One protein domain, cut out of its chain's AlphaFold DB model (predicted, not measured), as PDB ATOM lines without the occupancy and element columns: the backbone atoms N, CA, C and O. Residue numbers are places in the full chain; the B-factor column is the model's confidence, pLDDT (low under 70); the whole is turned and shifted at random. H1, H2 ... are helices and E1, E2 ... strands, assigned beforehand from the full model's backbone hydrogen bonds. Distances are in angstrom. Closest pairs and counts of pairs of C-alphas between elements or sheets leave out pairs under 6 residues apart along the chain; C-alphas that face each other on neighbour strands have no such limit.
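This is residues 159 to 247 and 415 to 446 of the 463 residues of an uncharacterized protein of Edaphochlamys debaryana (UniProt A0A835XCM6). A small three-stranded sheet stands at one end of an elongated body, with H4 packed over one of its faces; beyond H4 follow H1 and H5, and H6 caps the far end. H3 packs on the sheet by E1 and on H4, while H2 packs on H4, away from the sheet. The printed part has 121 residues with six named helices and three named strands, in the order H1 H2 H3 E1 H4 E2 E3 H5 H6; the class is mostly helix. The sheet, E1 - E3 - E2, is antiparallel throughout. The whole is compact, with a radius of gyration of the C-alphas of 14.9 A, and spans 47 by 28 by 22 A.

In the sheet, E3, residues 240 to 245, is the inner strand between the edge strands E1, residues 204 to 208, and E2, residues 228 to 233. E2 and E3 form a hairpin, with N 230 and O 243 2.9 A apart, within hydrogen-bond range. E1 and E3 are antiparallel, with N 244 and O 205 2.8 A apart, also within range. H4, residues 212 to 225, lies over E3 and E2 at a height over the sheet of 9.1 A and runs along the strands, at 2 degrees to E3 on the local plane. E1, H4 and E2 form a split strand-helix-strand unit, two strands running the same way with E3 between them, and its crossover is right-handed. H3, residues 182 to 198, is with H4 on one face of the sheet, making two layers; its residues 185 to 192 touch H4 at a steep tilt of 51 degrees, closest at the C-alphas of Glu 189 and Leu 221, 6.7 A apart. H2, residues 171 to 177, touches H4 about perpendicular, at 73 degrees, closest at the C-alphas of Ala 173 and Gly 220, 4.9 A apart. H1, residues 159 to 168, and H4 touch only at their ends, with the C-alphas of Arg 165 and Phe 224 closest at 5.0 A. H5, residues 416 to 425, touches residues 182 to 189 of H3 at a shallow tilt of 25 degrees, opposite ways, closest at the C-alphas of Leu 186 and Thr 417, 5.9 A apart. H6, residues 434 to 444, touches H5 about perpendicular, at 89 degrees, closest at the C-alphas of Ala 422 and Phe 440, 5.9 A apart. H6 also touches H1, closest at the C-alphas of Ala 159 and Glu 434, 5.4 A apart. In H1, H2, H3, H4, H5 and H6 every O i to N i+4 pair is within hydrogen-bond range.

E2 measures 16.7 A and E3 16.2 A from first to last C-alpha, E1 12.7 A. H3 measures 23.9 A, H4 20.2 A and H6 15.4 A. H1 begins at C-alpha 159, (197.697, 263.780, 239.902), and H6 ends at C-alpha 444, (185.942, 264.840, 247.875).

The C-alphas farthest apart, of Ala 236 and Asp 435, are 48.3 A apart. Residues 248 to 414 are not printed, and C-alphas 247 and 415 are 18.3 A apart across the cut. Of the links that are printed whole, none is long. The mean pLDDT of the printed part is 86.4; residue 235 and residues 427 to 431 are under 70.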
ATOM      1  N   ALA A 159     198.236 262.527 240.433       86.00
ATOM      2  CA  ALA A 159     197.697 263.780 239.902       86.00
ATOM      3  C   ALA A 159     198.461 264.308 238.671       86.00
ATOM      4  O   ALA A 159     197.825 264.757 237.719       86.00
ATOM      5  N   SER A 160     199.800 264.235 238.628       86.12
ATOM      6  CA  SER A 160     200.553 264.622 237.418       86.12
ATOM      7  C   SER A 160     200.445 263.572 236.314       86.12
ATOM      8  O   SER A 160     200.387 263.939 235.142       86.12
ATOM      9  N   LEU A 161     200.338 262.285 236.663       88.62
ATOM     10  CA  LEU A 161     200.078 261.210 235.709       88.62
ATOM     11  C   LEU A 161     198.685 261.347 235.074       88.62
ATOM     12  O   LEU A 161     198.571 261.287 233.853       88.62
ATOM     13  N   ALA A 162     197.642 261.606 235.866       90.00
ATOM     14  CA  ALA A 162     196.282 261.823 235.384       90.00
ATOM     15  C   ALA A 162     196.166 263.112 234.546       90.00
ATOM     16  O   ALA A 162     195.551 263.097 233.479       90.00
ATOM     17  N   LEU A 163     196.835 264.205 234.936       90.31
ATOM     18  CA  LEU A 163     196.925 265.409 234.099       90.31
ATOM     19  C   LEU A 163     197.695 265.163 232.790       90.31
ATOM     20  O   LEU A 163     197.316 265.721 231.762       90.31
ATOM     21  N   ALA A 164     198.724 264.308 232.784       89.69
ATOM     22  CA  ALA A 164     199.435 263.915 231.566       89.69
ATOM     23  C   ALA A 164     198.583 263.010 230.652       89.69
ATOM     24  O   ALA A 164     198.526 263.258 229.446       89.69
ATOM     25  N   ARG A 165     197.860 262.029 231.219       91.75
ATOM     26  CA  ARG A 165     196.837 261.220 230.524       91.75
ATOM     27  C   ARG A 165     195.800 262.145 229.867       91.75
ATOM     28  O   ARG A 165     195.617 262.111 228.654       91.75
ATOM     29  N   TRP A 166     195.216 263.072 230.631       92.94
ATOM     30  CA  TRP A 166     194.267 264.081 230.134       92.94
ATOM     31  C   TRP A 166     194.869 265.007 229.066       92.94
ATOM     32  O   TRP A 166     194.201 265.353 228.090       92.94
ATOM     33  N   ALA A 167     196.141 265.394 229.193       90.44
ATOM     34  CA  ALA A 167     196.832 266.199 228.189       90.44
ATOM     35  C   ALA A 167     197.014 265.464 226.847       90.44
ATOM     36  O   ALA A 167     197.030 266.134 225.810       90.44
ATOM     37  N   ALA A 168     197.098 264.129 226.858       89.31
ATOM     38  CA  ALA A 168     197.207 263.293 225.663       89.31
ATOM     39  C   ALA A 168     195.865 263.078 224.933       89.31
ATOM     40  O   ALA A 168     195.871 262.970 223.707       89.31
ATOM     41  N   VAL A 169     194.725 263.084 225.642       93.00
ATOM     42  CA  VAL A 169     193.386 262.883 225.045       93.00
ATOM     43  C   VAL A 169     193.126 263.852 223.888       93.00
ATOM     44  O   VAL A 169     193.382 265.059 223.993       93.00
ATOM     45  N   ASN A 170     192.558 263.356 222.787       92.69
ATOM     46  CA  ASN A 170     192.219 264.158 221.611       92.69
ATOM     47  C   ASN A 170     191.436 265.442 221.975       92.69
ATOM     48  O   ASN A 170     190.458 265.411 222.725       92.69
ATOM     49  N   ARG A 171     191.833 266.596 221.410       92.50
ATOM     50  CA  ARG A 171     191.214 267.912 221.678       92.50
ATOM     51  C   ARG A 171     189.697 267.919 221.437       92.50
ATOM     52  O   ARG A 171     188.981 268.590 222.178       92.50
ATOM     53  N   LYS A 172     189.201 267.167 220.443       93.88
ATOM     54  CA  LYS A 172     187.754 267.013 220.191       93.88
ATOM     55  C   LYS A 172     187.064 266.225 221.307       93.88
ATOM     56  O   LYS A 172     186.030 266.663 221.801       93.88
ATOM     57  N   ALA A 173     187.660 265.114 221.740       93.06
ATOM     58  CA  ALA A 173     187.110 264.275 222.800       93.06
ATOM     59  C   ALA A 173     187.126 264.989 224.163       93.06
ATOM     60  O   ALA A 173     186.116 264.989 224.855       93.06
ATOM     61  N   ARG A 174     188.192 265.734 224.503       93.75
ATOM     62  CA  ARG A 174     188.205 266.612 225.694       93.75
ATOM     63  C   ARG A 174     187.099 267.665 225.684       93.75
ATOM     64  O   ARG A 174     186.513 267.935 226.727       93.75
ATOM     65  N   ALA A 175     186.810 268.268 224.529       92.69
ATOM     66  CA  ALA A 175     185.727 269.243 224.403       92.69
ATOM     67  C   ALA A 175     184.329 268.604 224.539       92.69
ATOM     68  O   ALA A 175     183.407 269.275 224.995       92.69
ATOM     69  N   ALA A 176     184.183 267.324 224.182       93.44
ATOM     70  CA  ALA A 176     182.973 266.540 224.423       93.44
ATOM     71  C   ALA A 176     182.844 266.129 225.902       93.44
ATOM     72  O   ALA A 176     181.817 266.399 226.514       93.44
ATOM     73  N   LEU A 177     183.905 265.585 226.507       94.06
ATOM     74  CA  LEU A 177     183.952 265.184 227.919       94.06
ATOM     75  C   LEU A 177     183.681 266.369 228.864       94.06
ATOM     76  O   LEU A 177     182.868 266.240 229.771       94.06
ATOM     77  N   LYS A 178     184.239 267.562 228.592       92.62
ATOM     78  CA  LYS A 178     183.920 268.810 229.327       92.62
ATOM     79  C   LYS A 178     182.467 269.308 229.163       92.62
ATOM     80  O   LYS A 178     182.092 270.267 229.828       92.62
ATOM     81  N   ARG A 179     181.680 268.726 228.252       92.06
ATOM     82  CA  ARG A 179     180.269 269.070 227.980       92.06
ATOM     83  C   ARG A 179     179.286 267.960 228.357       92.06
ATOM     84  O   ARG A 179     178.084 268.208 228.356       92.06
ATOM     85  N   ALA A 180     179.773 266.751 228.615       91.19
ATOM     86  CA  ALA A 180     178.949 265.611 228.981       91.19
ATOM     87  C   ALA A 180     178.470 265.716 230.436       91.19
ATOM     88  O   ALA A 180     179.090 266.377 231.269       91.19
ATOM     89  N   ASN A 181     177.381 265.015 230.755       91.31
ATOM     90  CA  ASN A 181     176.988 264.785 232.141       91.31
ATOM     91  C   ASN A 181     178.061 263.896 232.812       91.31
ATOM     92  O   ASN A 181     178.308 262.797 232.305       91.31
ATOM     93  N   PRO A 182     178.691 264.301 233.934       88.69
ATOM     94  CA  PRO A 182     179.703 263.475 234.593       88.69
ATOM     95  C   PRO A 182     179.169 262.092 234.993       88.69
ATOM     96  O   PRO A 182     179.917 261.125 234.920       88.69
ATOM     97  N   ALA A 183     177.874 261.949 235.306       89.75
ATOM     98  CA  ALA A 183     177.279 260.646 235.611       89.75
ATOM     99  C   ALA A 183     177.283 259.681 234.406       89.75
ATOM    100  O   ALA A 183     177.522 258.487 234.577       89.75
ATOM    101  N   SER A 184     177.074 260.181 233.179       90.69
ATOM    102  CA  SER A 184     177.141 259.340 231.974       90.69
ATOM    103  C   SER A 184     178.582 259.043 231.554       90.69
ATOM    104  O   SER A 184     178.837 257.997 230.967       90.69
ATOM    105  N   VAL A 185     179.533 259.936 231.864       93.06
ATOM    106  CA  VAL A 185     180.966 259.645 231.687       93.06
ATOM    107  C   VAL A 185     181.397 258.546 232.657       93.06
ATOM    108  O   VAL A 185     181.981 257.565 232.212       93.06
ATOM    109  N   LEU A 186     181.022 258.654 233.937       93.00
ATOM    110  CA  LEU A 186     181.323 257.661 234.966       93.00
ATOM    111  C   LEU A 186     180.776 256.270 234.616       93.00
ATOM    112  O   LEU A 186     181.480 255.282 234.778       93.00
ATOM    113  N   GLN A 187     179.550 256.174 234.091       93.25
ATOM    114  CA  GLN A 187     178.976 254.886 233.681       93.25
ATOM    115  C   GLN A 187     179.785 254.208 232.556       93.25
ATOM    116  O   GLN A 187     179.997 252.998 232.599       93.25
ATOM    117  N   LEU A 188     180.256 254.979 231.569       92.94
ATOM    118  CA  LEU A 188     181.110 254.473 230.486       92.94
ATOM    119  C   LEU A 188     182.526 254.142 230.989       92.94
ATOM    120  O   LEU A 188     183.122 253.156 230.568       92.94
ATOM    121  N   GLU A 189     183.054 254.948 231.909       94.00
ATOM    122  CA  GLU A 189     184.364 254.763 232.535       94.00
ATOM    123  C   GLU A 189     184.408 253.498 233.404       94.00
ATOM    124  O   GLU A 189     185.340 252.710 233.272       94.00
ATOM    125  N   LEU A 190     183.364 253.229 234.193       93.06
ATOM    126  CA  LEU A 190     183.229 251.999 234.978       93.06
ATOM    127  C   LEU A 190     183.198 250.740 234.098       93.06
ATOM    128  O   LEU A 190     183.813 249.745 234.460       93.06
ATOM    129  N   GLN A 191     182.556 250.781 232.926       91.56
ATOM    130  CA  GLN A 191     182.571 249.658 231.972       91.56
ATOM    131  C   GLN A 191     183.962 249.424 231.357       91.56
ATOM    132  O   GLN A 191     184.343 248.284 231.090       91.56
ATOM    133  N   ILE A 192     184.746 250.488 231.157       90.81
ATOM    134  CA  ILE A 192     186.135 250.395 230.682       90.81
ATOM    135  C   ILE A 192     187.067 249.883 231.794       90.81
ATOM    136  O   ILE A 192     187.983 249.112 231.503       90.81
ATOM    137  N   LEU A 193     186.828 250.271 233.051       90.31
ATOM    138  CA  LEU A 193     187.577 249.816 234.226       90.31
ATOM    139  C   LEU A 193     187.293 248.348 234.571       90.31
ATOM    140  O   LEU A 193     188.241 247.585 234.724       90.31
ATOM    141  N   ASP A 194     186.028 247.923 234.590       90.31
ATOM    142  CA  ASP A 194     185.637 246.515 234.764       90.31
ATOM    143  C   ASP A 194     186.282 245.625 233.690       90.31
ATOM    144  O   ASP A 194     186.921 244.617 233.997       90.31
ATOM    145  N   PHE A 195     186.255 246.057 232.423       87.25
ATOM    146  CA  PHE A 195     187.008 245.401 231.353       87.25
ATOM    147  C   PHE A 195     188.528 245.407 231.589       87.25
ATOM    148  O   PHE A 195     189.199 244.457 231.185       87.25
ATOM    149  N   PHE A 196     189.097 246.437 232.225       83.06
ATOM    150  CA  PHE A 196     190.530 246.527 232.533       83.06
ATOM    151  C   PHE A 196     190.964 245.635 233.713       83.06
ATOM    152  O   PHE A 196     192.111 245.169 233.737       83.06
ATOM    153  N   GLU A 197     190.054 245.306 234.627       85.38
ATOM    154  CA  GLU A 197     190.285 244.347 235.711       85.38
ATOM    155  C   GLU A 197     190.034 242.896 235.268       85.38
ATOM    156  O   GLU A 197     190.892 242.036 235.469       85.38
ATOM    157  N   THR A 198     188.907 242.619 234.606       83.69
ATOM    158  CA  THR A 198     188.436 241.245 234.332       83.69
ATOM    159  C   THR A 198     189.046 240.583 233.092       83.69
ATOM    160  O   THR A 198     189.244 239.365 233.077       83.69
ATOM    161  N   ALA A 199     189.323 241.350 232.033       79.38
ATOM    162  CA  ALA A 199     189.606 240.785 230.711       79.38
ATOM    163  C   ALA A 199     191.068 240.340 230.486       79.38
ATOM    164  O   ALA A 199     192.016 240.782 231.136       79.38
ATOM    165  N   ARG A 200     191.275 239.468 229.500       76.31
ATOM    166  CA  ARG A 200     192.592 238.962 229.086       76.31
ATOM    167  C   ARG A 200     193.261 239.920 228.082       76.31
ATOM    168  O   ARG A 200     192.594 240.780 227.511       76.31
ATOM    169  N   PRO A 201     194.579 239.789 227.817       72.56
ATOM    170  CA  PRO A 201     195.297 240.677 226.891       72.56
ATOM    171  C   PRO A 201     194.803 240.667 225.436       72.56
ATOM    172  O   PRO A 201     195.069 241.628 224.719       72.56
ATOM    173  N   GLU A 202     194.115 239.600 225.019       77.00
ATOM    174  CA  GLU A 202     193.585 239.406 223.658       77.00
ATOM    175  C   GLU A 202     192.082 239.731 223.540       77.00
ATOM    176  O   GLU A 202     191.527 239.716 222.442       77.00
ATOM    177  N   ASP A 203     191.408 240.006 224.662       83.88
ATOM    178  CA  ASP A 203     189.969 240.265 224.687       83.88
ATOM    179  C   ASP A 203     189.667 241.705 224.220       83.88
ATOM    180  O   ASP A 203     190.465 242.629 224.408       83.88
ATOM    181  N   GLN A 204     188.481 241.910 223.639       88.50
ATOM    182  CA  GLN A 204     187.990 243.219 223.189       88.50
ATOM    183  C   GLN A 204     186.678 243.576 223.899       88.50
ATOM    184  O   GLN A 204     185.767 242.750 223.963       88.50
ATOM    185  N   LEU A 205     186.546 244.813 224.387       88.00
ATOM    186  CA  LEU A 205     185.256 245.332 224.847       88.00
ATOM    187  C   LEU A 205     184.482 245.859 223.640       88.00
ATOM    188  O   LEU A 205     184.983 246.718 222.917       88.00
ATOM    189  N   LEU A 206     183.265 245.362 223.430       90.00
ATOM    190  CA  LEU A 206     182.361 245.829 222.381       90.00
ATOM    191  C   LEU A 206     181.243 246.661 223.013       90.00
ATOM    192  O   LEU A 206     180.374 246.120 223.690       90.00
ATOM    193  N   MET A 207     181.264 247.975 222.788       88.88
ATOM    194  CA  MET A 207     180.255 248.905 223.303       88.88
ATOM    195  C   MET A 207     179.268 249.290 222.185       88.88
ATOM    196  O   MET A 207     179.647 250.061 221.294       88.88
ATOM    197  N   PRO A 208     178.024 248.769 222.180       86.44
ATOM    198  CA  PRO A 208     176.994 249.194 221.235       86.44
ATOM    199  C   PRO A 208     176.523 250.609 221.590       86.44
ATOM    200  O   PRO A 208     175.972 250.841 222.663       86.44
ATOM    201  N   LEU A 209     176.796 251.573 220.707       86.62
ATOM    202  CA  LEU A 209     176.620 253.000 220.982       86.62
ATOM    203  C   LEU A 209     176.041 253.704 219.751       86.62
ATOM    204  O   LEU A 209     176.767 254.163 218.869       86.62
ATOM    205  N   GLU A 210     174.714 253.800 219.704       80.69
ATOM    206  CA  GLU A 210     173.978 254.415 218.594       80.69
ATOM    207  C   GLU A 210     174.411 255.872 218.357       80.69
ATOM    208  O   GLU A 210     174.729 256.267 217.233       80.69
ATOM    209  N   ASP A 211     174.516 256.659 219.429       88.56
ATOM    210  CA  ASP A 211     174.904 258.068 219.380       88.56
ATOM    211  C   ASP A 211     176.398 258.271 219.049       88.56
ATOM    212  O   ASP A 211     177.300 257.671 219.639       88.56
ATOM    213  N   GLY A 212     176.672 259.175 218.105       89.50
ATOM    214  CA  GLY A 212     178.027 259.584 217.735       89.50
ATOM    215  C   GLY A 212     178.744 260.408 218.811       89.50
ATOM    216  O   GLY A 212     179.976 260.379 218.865       89.50
ATOM    217  N   PHE A 213     178.017 261.116 219.683       92.31
ATOM    218  CA  PHE A 213     178.615 261.833 220.812       92.31
ATOM    219  C   PHE A 213     179.056 260.858 221.914       92.31
ATOM    220  O   PHE A 213     180.217 260.911 222.313       92.31
ATOM    221  N   ALA A 214     178.224 259.890 222.310       91.19
ATOM    222  CA  ALA A 214     178.604 258.802 223.217       91.19
ATOM    223  C   ALA A 214     179.848 258.035 222.723       91.19
ATOM    224  O   ALA A 214     180.792 257.824 223.486       91.19
ATOM    225  N   ARG A 215     179.918 257.714 221.421       92.50
ATOM    226  CA  ARG A 215     181.120 257.124 220.800       92.50
ATOM    227  C   ARG A 215     182.360 258.013 220.941       92.50
ATOM    228  O   ARG A 215     183.438 257.511 221.250       92.50
ATOM    229  N   LEU A 216     182.226 259.330 220.766       94.44
ATOM    230  CA  LEU A 216     183.323 260.288 220.960       94.44
ATOM    231  C   LEU A 216     183.785 260.382 222.429       94.44
ATOM    232  O   LEU A 216     184.979 260.576 222.663       94.44
ATOM    233  N   LEU A 217     182.883 260.215 223.406       94.31
ATOM    234  CA  LEU A 217     183.255 260.122 224.825       94.31
ATOM    235  C   LEU A 217     184.088 258.864 225.092       94.31
ATOM    236  O   LEU A 217     185.165 258.967 225.674       94.31
ATOM    237  N   VAL A 218     183.642 257.702 224.606       94.44
ATOM    238  CA  VAL A 218     184.354 256.424 224.781       94.44
ATOM    239  C   VAL A 218     185.723 256.426 224.102       94.44
ATOM    240  O   VAL A 218     186.697 255.989 224.709       94.44
ATOM    241  N   HIS A 219     185.846 256.994 222.899       93.75
ATOM    242  CA  HIS A 219     187.155 257.215 222.276       93.75
ATOM    243  C   HIS A 219     188.073 258.097 223.154       93.75
ATOM    244  O   HIS A 219     189.263 257.817 223.269       93.75
ATOM    245  N   GLY A 220     187.529 259.118 223.829       94.44
ATOM    246  CA  GLY A 220     188.280 259.969 224.761       94.44
ATOM    247  C   GLY A 220     188.687 259.295 226.076       94.44
ATOM    248  O   GLY A 220     189.775 259.558 226.582       94.44
ATOM    249  N   LEU A 221     187.843 258.413 226.616       94.06
ATOM    250  CA  LEU A 221     188.171 257.593 227.787       94.06
ATOM    251  C   LEU A 221     189.232 256.540 227.437       94.06
ATOM    252  O   LEU A 221     190.202 256.371 228.173       94.06
ATOM    253  N   ALA A 222     189.118 255.893 226.274       92.31
ATOM    254  CA  ALA A 222     190.139 254.977 225.776       92.31
ATOM    255  C   ALA A 222     191.501 255.675 225.583       92.31
ATOM    256  O   ALA A 222     192.514 255.135 226.026       92.31
ATOM    257  N   ASP A 223     191.528 256.890 225.011       92.25
ATOM    258  CA  ASP A 223     192.735 257.733 224.951       92.25
ATOM    259  C   ASP A 223     193.333 257.972 226.357       92.25
ATOM    260  O   ASP A 223     194.546 257.856 226.538       92.25
ATOM    261  N   PHE A 224     192.497 258.297 227.356       93.31
ATOM    262  CA  PHE A 224     192.925 258.611 228.729       93.31
ATOM    263  C   PHE A 224     193.588 257.412 229.425       93.31
ATOM    264  O   PHE A 224     194.657 257.553 230.021       93.31
ATOM    265  N   TYR A 225     192.996 256.223 229.296       91.06
ATOM    266  CA  TYR A 225     193.561 254.973 229.818       91.06
ATOM    267  C   TYR A 225     194.677 254.383 228.934       91.06
ATOM    268  O   TYR A 225     195.287 253.374 229.289       91.06
ATOM    269  N   GLY A 226     194.992 255.006 227.792       88.81
ATOM    270  CA  GLY A 226     196.029 254.542 226.865       88.81
ATOM    271  C   GLY A 226     195.663 253.260 226.107       88.81
ATOM    272  O   GLY A 226     196.555 252.541 225.651       88.81
ATOM    273  N   LEU A 227     194.370 252.966 225.981       89.75
ATOM    274  CA  LEU A 227     193.814 251.850 225.220       89.75
ATOM    275  C   LEU A 227     193.771 252.189 223.717       89.75
ATOM    276  O   LEU A 227     193.976 253.332 223.309       89.75
ATOM    277  N   LEU A 228     193.517 251.195 222.863       89.81
ATOM    278  CA  LEU A 228     193.146 251.439 221.463       89.81
ATOM    279  C   LEU A 228     191.626 251.380 221.344       89.81
ATOM    280  O   LEU A 228     191.000 250.525 221.963       89.81
ATOM    281  N   SER A 229     191.032 252.246 220.528       91.62
ATOM    282  CA  SER A 229     189.591 252.233 220.272       91.62
ATOM    283  C   SER A 229     189.285 252.437 218.789       91.62
ATOM    284  O   SER A 229     189.888 253.282 218.130       91.62
ATOM    285  N   ALA A 230     188.338 251.664 218.260       90.19
ATOM    286  CA  ALA A 230     187.929 251.701 216.860       90.19
ATOM    287  C   ALA A 230     186.401 251.601 216.742       90.19
ATOM    288  O   ALA A 230     185.788 250.689 217.290       90.19
ATOM    289  N   SER A 231     185.780 252.525 216.004       90.50
ATOM    290  CA  SER A 231     184.373 252.394 215.606       90.50
ATOM    291  C   SER A 231     184.262 251.416 214.431       90.50
ATOM    292  O   SER A 231     184.921 251.613 213.409       90.50
ATOM    293  N   ARG A 232     183.416 250.391 214.551       87.25
ATOM    294  CA  ARG A 232     183.141 249.386 213.513       87.25
ATOM    295  C   ARG A 232     181.628 249.189 213.368       87.25
ATOM    296  O   ARG A 232     180.908 249.202 214.360       87.25
ATOM    297  N   ALA A 233     181.143 248.982 212.144       82.38
ATOM    298  CA  ALA A 233     179.777 248.504 211.931       82.38
ATOM    299  C   ALA A 233     179.672 247.030 212.356       82.38
ATOM    300  O   ALA A 233     180.442 246.189 211.877       82.38
ATOM    301  N   ASP A 234     178.750 246.725 213.264       80.06
ATOM    302  CA  ASP A 234     178.454 245.353 213.665       80.06
ATOM    303  C   ASP A 234     177.741 244.612 212.518       80.06
ATOM    304  O   ASP A 234     176.694 245.078 212.061       80.06
ATOM    305  N   PRO A 235     178.271 243.469 212.037       68.12
ATOM    306  CA  PRO A 235     177.640 242.703 210.967       68.12
ATOM    307  C   PRO A 235     176.287 242.076 211.348       68.12
ATOM    308  O   PRO A 235     175.576 241.658 210.440       68.12
ATOM    309  N   ALA A 236     175.927 241.987 212.637       70.31
ATOM    310  CA  ALA A 236     174.650 241.414 213.069       70.31
ATOM    311  C   ALA A 236     173.505 242.445 213.119       70.31
ATOM    312  O   ALA A 236     172.421 242.182 212.603       70.31
ATOM    313  N   SER A 237     173.731 243.617 213.722       71.44
ATOM    314  CA  SER A 237     172.711 244.669 213.901       71.44
ATOM    315  C   SER A 237     172.789 245.821 212.895       71.44
ATOM    316  O   SER A 237     171.860 246.623 212.817       71.44
ATOM    317  N   GLY A 238     173.904 245.978 212.173       71.38
ATOM    318  CA  GLY A 238     174.179 247.161 211.347       71.38
ATOM    319  C   GLY A 238     174.463 248.445 212.145       71.38
ATOM    320  O   GLY A 238     174.805 249.471 211.552       71.38
ATOM    321  N   SER A 239     174.360 248.409 213.480       78.75
ATOM    322  CA  SER A 239     174.704 249.533 214.355       78.75
ATOM    323  C   SER A 239     176.218 249.785 214.377       78.75
ATOM    324  O   SER A 239     177.022 248.923 214.011       78.75
ATOM    325  N   THR A 240     176.646 250.981 214.801       84.81
ATOM    326  CA  THR A 240     178.077 251.225 215.043       84.81
ATOM    327  C   THR A 240     178.434 250.875 216.482       84.81
ATOM    328  O   THR A 240     177.932 251.481 217.426       84.81
ATOM    329  N   VAL A 241     179.360 249.938 216.635       88.31
ATOM    330  CA  VAL A 241     179.928 249.499 217.909       88.31
ATOM    331  C   VAL A 241     181.324 250.102 218.051       88.31
ATOM    332  O   VAL A 241     182.081 250.162 217.078       88.31
ATOM    333  N   VAL A 242     181.694 250.545 219.253       90.38
ATOM    334  CA  VAL A 242     183.092 250.884 219.560       90.38
ATOM    335  C   VAL A 242     183.757 249.655 220.156       90.38
ATOM    336  O   VAL A 242     183.364 249.183 221.220       90.38
ATOM    337  N   ALA A 243     184.764 249.142 219.457       89.19
ATOM    338  CA  ALA A 243     185.647 248.109 219.961       89.19
ATOM    339  C   ALA A 243     186.834 248.759 220.681       89.19
ATOM    340  O   ALA A 243     187.507 249.624 220.109       89.19
ATOM    341  N   ILE A 244     187.090 248.350 221.922       90.00
ATOM    342  CA  ILE A 244     188.234 248.791 222.724       90.00
ATOM    343  C   ILE A 244     189.160 247.603 222.955       90.00
ATOM    344  O   ILE A 244     188.725 246.525 223.357       90.00
ATOM    345  N   TYR A 245     190.449 247.829 222.732       87.44
ATOM    346  CA  TYR A 245     191.507 246.842 222.881       87.44
ATOM    347  C   TYR A 245     192.517 247.337 223.909       87.44
ATOM    348  O   TYR A 245     192.921 248.508 223.892       87.44
ATOM    349  N   ARG A 246     193.000 246.436 224.766       82.94
ATOM    350  CA  ARG A 246     194.197 246.721 225.560       82.94
ATOM    351  C   ARG A 246     195.353 246.975 224.593       82.94
ATOM    352  O   ARG A 246     195.598 246.176 223.691       82.94
ATOM    353  N   ARG A 247     196.109 248.065 224.784       73.38
ATOM    354  CA  ARG A 247     197.436 248.142 224.163       73.38
ATOM    355  C   ARG A 247     198.262 247.014 224.756       73.38
ATOM    356  O   ARG A 247     198.669 247.102 225.915       73.38
ATOM    357  N   THR A 415     190.645 259.110 238.175       91.94
ATOM    358  CA  THR A 415     189.865 258.815 236.966       91.94
ATOM    359  C   THR A 415     189.710 260.043 236.060       91.94
ATOM    360  O   THR A 415     190.039 261.176 236.433       91.94
ATOM    361  N   CYS A 416     189.182 259.853 234.847       90.06
ATOM    362  CA  CYS A 416     188.798 260.974 233.998       90.06
ATOM    363  C   CYS A 416     187.602 261.733 234.596       90.06
ATOM    364  O   CYS A 416     187.559 262.963 234.495       90.06
ATOM    365  N   THR A 417     186.656 261.043 235.245       92.19
ATOM    366  CA  THR A 417     185.534 261.685 235.949       92.19
ATOM    367  C   THR A 417     186.024 262.593 237.080       92.19
ATOM    368  O   THR A 417     185.560 263.729 237.173       92.19
ATOM    369  N   ASP A 418     187.020 262.182 237.868       91.56
ATOM    370  CA  ASP A 418     187.584 263.015 238.945       91.56
ATOM    371  C   ASP A 418     188.180 264.323 238.416       91.56
ATOM    372  O   ASP A 418     188.010 265.385 239.017       91.56
ATOM    373  N   ILE A 419     188.838 264.277 237.252       91.06
ATOM    374  CA  ILE A 419     189.362 265.466 236.571       91.06
ATOM    375  C   ILE A 419     188.224 266.368 236.069       91.06
ATOM    376  O   ILE A 419     188.326 267.594 236.176       91.06
ATOM    377  N   LEU A 420     187.136 265.798 235.542       91.00
ATOM    378  CA  LEU A 420     185.954 266.561 235.118       91.00
ATOM    379  C   LEU A 420     185.278 267.258 236.308       91.00
ATOM    380  O   LEU A 420     184.990 268.453 236.220       91.00
ATOM    381  N   LEU A 421     185.098 266.553 237.427       91.19
ATOM    382  CA  LEU A 421     184.555 267.110 238.668       91.19
ATOM    383  C   LEU A 421     185.479 268.195 239.249       91.19
ATOM    384  O   LEU A 421     185.007 269.286 239.570       91.19
ATOM    385  N   ALA A 422     186.795 267.966 239.284       89.94
ATOM    386  CA  ALA A 422     187.771 268.960 239.732       89.94
ATOM    387  C   ALA A 422     187.737 270.250 238.889       89.94
ATOM    388  O   ALA A 422     187.831 271.348 239.435       89.94
ATOM    389  N   MET A 423     187.565 270.145 237.565       89.50
ATOM    390  CA  MET A 423     187.399 271.317 236.692       89.50
ATOM    391  C   MET A 423     186.051 272.022 236.890       89.50
ATOM    392  O   MET A 423     186.004 273.247 236.798       89.50
ATOM    393  N   ALA A 424     184.973 271.284 237.175       86.88
ATOM    394  CA  ALA A 424     183.664 271.870 237.465       86.88
ATOM    395  C   ALA A 424     183.672 272.656 238.790       86.88
ATOM    396  O   ALA A 424     183.215 273.797 238.830       86.88
ATOM    397  N   HIS A 425     184.264 272.094 239.849       84.12
ATOM    398  CA  HIS A 425     184.440 272.775 241.138       84.12
ATOM    399  C   HIS A 425     185.464 273.922 241.082       84.12
ATOM    400  O   HIS A 425     185.337 274.895 241.819       84.12
ATOM    401  N   GLY A 426     186.476 273.829 240.212       74.94
ATOM    402  CA  GLY A 426     187.544 274.827 240.087       74.94
ATOM    403  C   GLY A 426     187.142 276.148 239.417       74.94
ATOM    404  O   GLY A 426     187.954 277.070 239.389       74.94
ATOM    405  N   GLY A 427     185.932 276.254 238.854       58.03
ATOM    406  CA  GLY A 427     185.389 277.500 238.290       58.03
ATOM    407  C   GLY A 427     186.097 278.042 237.037       58.03
ATOM    408  O   GLY A 427     185.765 279.134 236.581       58.03
ATOM    409  N   GLY A 428     187.055 277.305 236.464       55.78
ATOM    410  CA  GLY A 428     187.906 277.772 235.369       55.78
ATOM    411  C   GLY A 428     188.224 276.683 234.346       55.78
ATOM    412  O   GLY A 428     188.563 275.550 234.682       55.78
ATOM    413  N   VAL A 429     188.147 277.034 233.058       51.97
ATOM    414  CA  VAL A 429     188.508 276.125 231.950       51.97
ATOM    415  C   VAL A 429     190.034 276.002 231.797       51.97
ATOM    416  O   VAL A 429     190.514 275.026 231.207       51.97
ATOM    417  N   GLU A 430     190.777 276.971 232.339       55.25
ATOM    418  CA  GLU A 430     192.231 277.109 232.268       55.25
ATOM    419  C   GLU A 430     192.926 276.503 233.498       55.25
ATOM    420  O   GLU A 430     192.624 276.853 234.634       55.25
ATOM    421  N   GLY A 431     193.907 275.626 233.263       66.56
ATOM    422  CA  GLY A 431     194.963 275.347 234.242       66.56
ATOM    423  C   GLY A 431     194.573 274.624 235.538       66.56
ATOM    424  O   GLY A 431     195.010 275.049 236.604       66.56
ATOM    425  N   LEU A 432     193.856 273.491 235.477       82.88
ATOM    426  CA  LEU A 432     193.811 272.567 236.624       82.88
ATOM    427  C   LEU A 432     195.241 272.092 236.950       82.88
ATOM    428  O   LEU A 432     195.839 271.332 236.188       82.88
ATOM    429  N   THR A 433     195.797 272.568 238.065       87.50
ATOM    430  CA  THR A 433     197.160 272.247 238.511       87.50
ATOM    431  C   THR A 433     197.212 270.930 239.282       87.50
ATOM    432  O   THR A 433     196.205 270.478 239.828       87.50
ATOM    433  N   GLU A 434     198.405 270.331 239.385       84.75
ATOM    434  CA  GLU A 434     198.623 269.092 240.150       84.75
ATOM    435  C   GLU A 434     198.146 269.235 241.608       84.75
ATOM    436  O   GLU A 434     197.421 268.380 242.111       84.75
ATOM    437  N   ASP A 435     198.461 270.358 242.260       83.75
ATOM    438  CA  ASP A 435     198.027 270.645 243.633       83.75
ATOM    439  C   ASP A 435     196.565 271.109 243.737       83.75
ATOM    440  O   ASP A 435     195.978 271.058 244.817       83.75
ATOM    441  N   GLY A 436     195.945 271.553 242.641       85.88
ATOM    442  CA  GLY A 436     194.493 271.729 242.555       85.88
ATOM    443  C   GLY A 436     193.778 270.379 242.577       85.88
ATOM    444  O   GLY A 436     192.945 270.133 243.449       85.88
ATOM    445  N   LEU A 437     194.178 269.473 241.680       86.75
ATOM    446  CA  LEU A 437     193.620 268.124 241.567       86.75
ATOM    447  C   LEU A 437     193.846 267.293 242.842       86.75
ATOM    448  O   LEU A 437     192.895 266.708 243.350       86.75
ATOM    449  N   ARG A 438     195.055 267.315 243.429       85.25
ATOM    450  CA  ARG A 438     195.337 266.666 244.730       85.25
ATOM    451  C   ARG A 438     194.390 267.129 245.836       85.25
ATOM    452  O   ARG A 438     193.865 266.297 246.567       85.25
ATOM    453  N   ARG A 439     194.179 268.444 245.978       85.38
ATOM    454  CA  ARG A 439     193.294 268.997 247.019       85.38
ATOM    455  C   ARG A 439     191.834 268.639 246.766       85.38
ATOM    456  O   ARG A 439     191.140 268.303 247.718       85.38
ATOM    457  N   PHE A 440     191.387 268.646 245.509       87.44
ATOM    458  CA  PHE A 440     190.048 268.177 245.160       87.44
ATOM    459  C   PHE A 440     189.841 266.714 245.586       87.44
ATOM    460  O   PHE A 440     188.924 266.436 246.355       87.44
ATOM    461  N   VAL A 441     190.745 265.821 245.171       86.25
ATOM    462  CA  VAL A 441     190.739 264.377 245.475       86.25
ATOM    463  C   VAL A 441     190.783 264.104 246.986       86.25
ATOM    464  O   VAL A 441     189.955 263.353 247.502       86.25
ATOM    465  N   ALA A 442     191.680 264.765 247.725       84.12
ATOM    466  CA  ALA A 442     191.801 264.614 249.181       84.12
ATOM    467  C   ALA A 442     190.517 264.989 249.943       84.12
ATOM    468  O   ALA A 442     190.158 264.319 250.912       84.12
ATOM    469  N   VAL A 443     189.816 266.037 249.494       84.62
ATOM    470  CA  VAL A 443     188.577 266.520 250.125       84.62
ATOM    471  C   VAL A 443     187.358 265.690 249.710       84.62
ATOM    472  O   VAL A 443     186.563 265.327 250.571       84.62
ATOM    473  N   HIS A 444     187.201 265.375 248.419       79.81
ATOM    474  CA  HIS A 444     185.942 264.840 247.875       79.81
ATOM    475  C   HIS A 444     185.907 263.310 247.732       79.81
ATOM    476  O   HIS A 444     184.817 262.749 247.736       79.81
ATOM    477  N   LEU A 445     187.059 262.634 247.619       74.50
ATOM    478  CA  LEU A 445     187.128 261.174 247.442       74.50
ATOM    479  C   LEU A 445     187.623 260.460 248.703       74.50
ATOM    480  O   LEU A 445     187.040 259.465 249.118       74.50
ATOM    481  N   HIS A 446     188.667 260.987 249.351       70.44
ATOM    482  CA  HIS A 446     189.224 260.382 250.568       70.44
ATOM    483  C   HIS A 446     188.540 260.840 251.870       70.44
ATOM    484  O   HIS A 446     188.886 260.336 252.937       70.44
TER     485      HIS A 446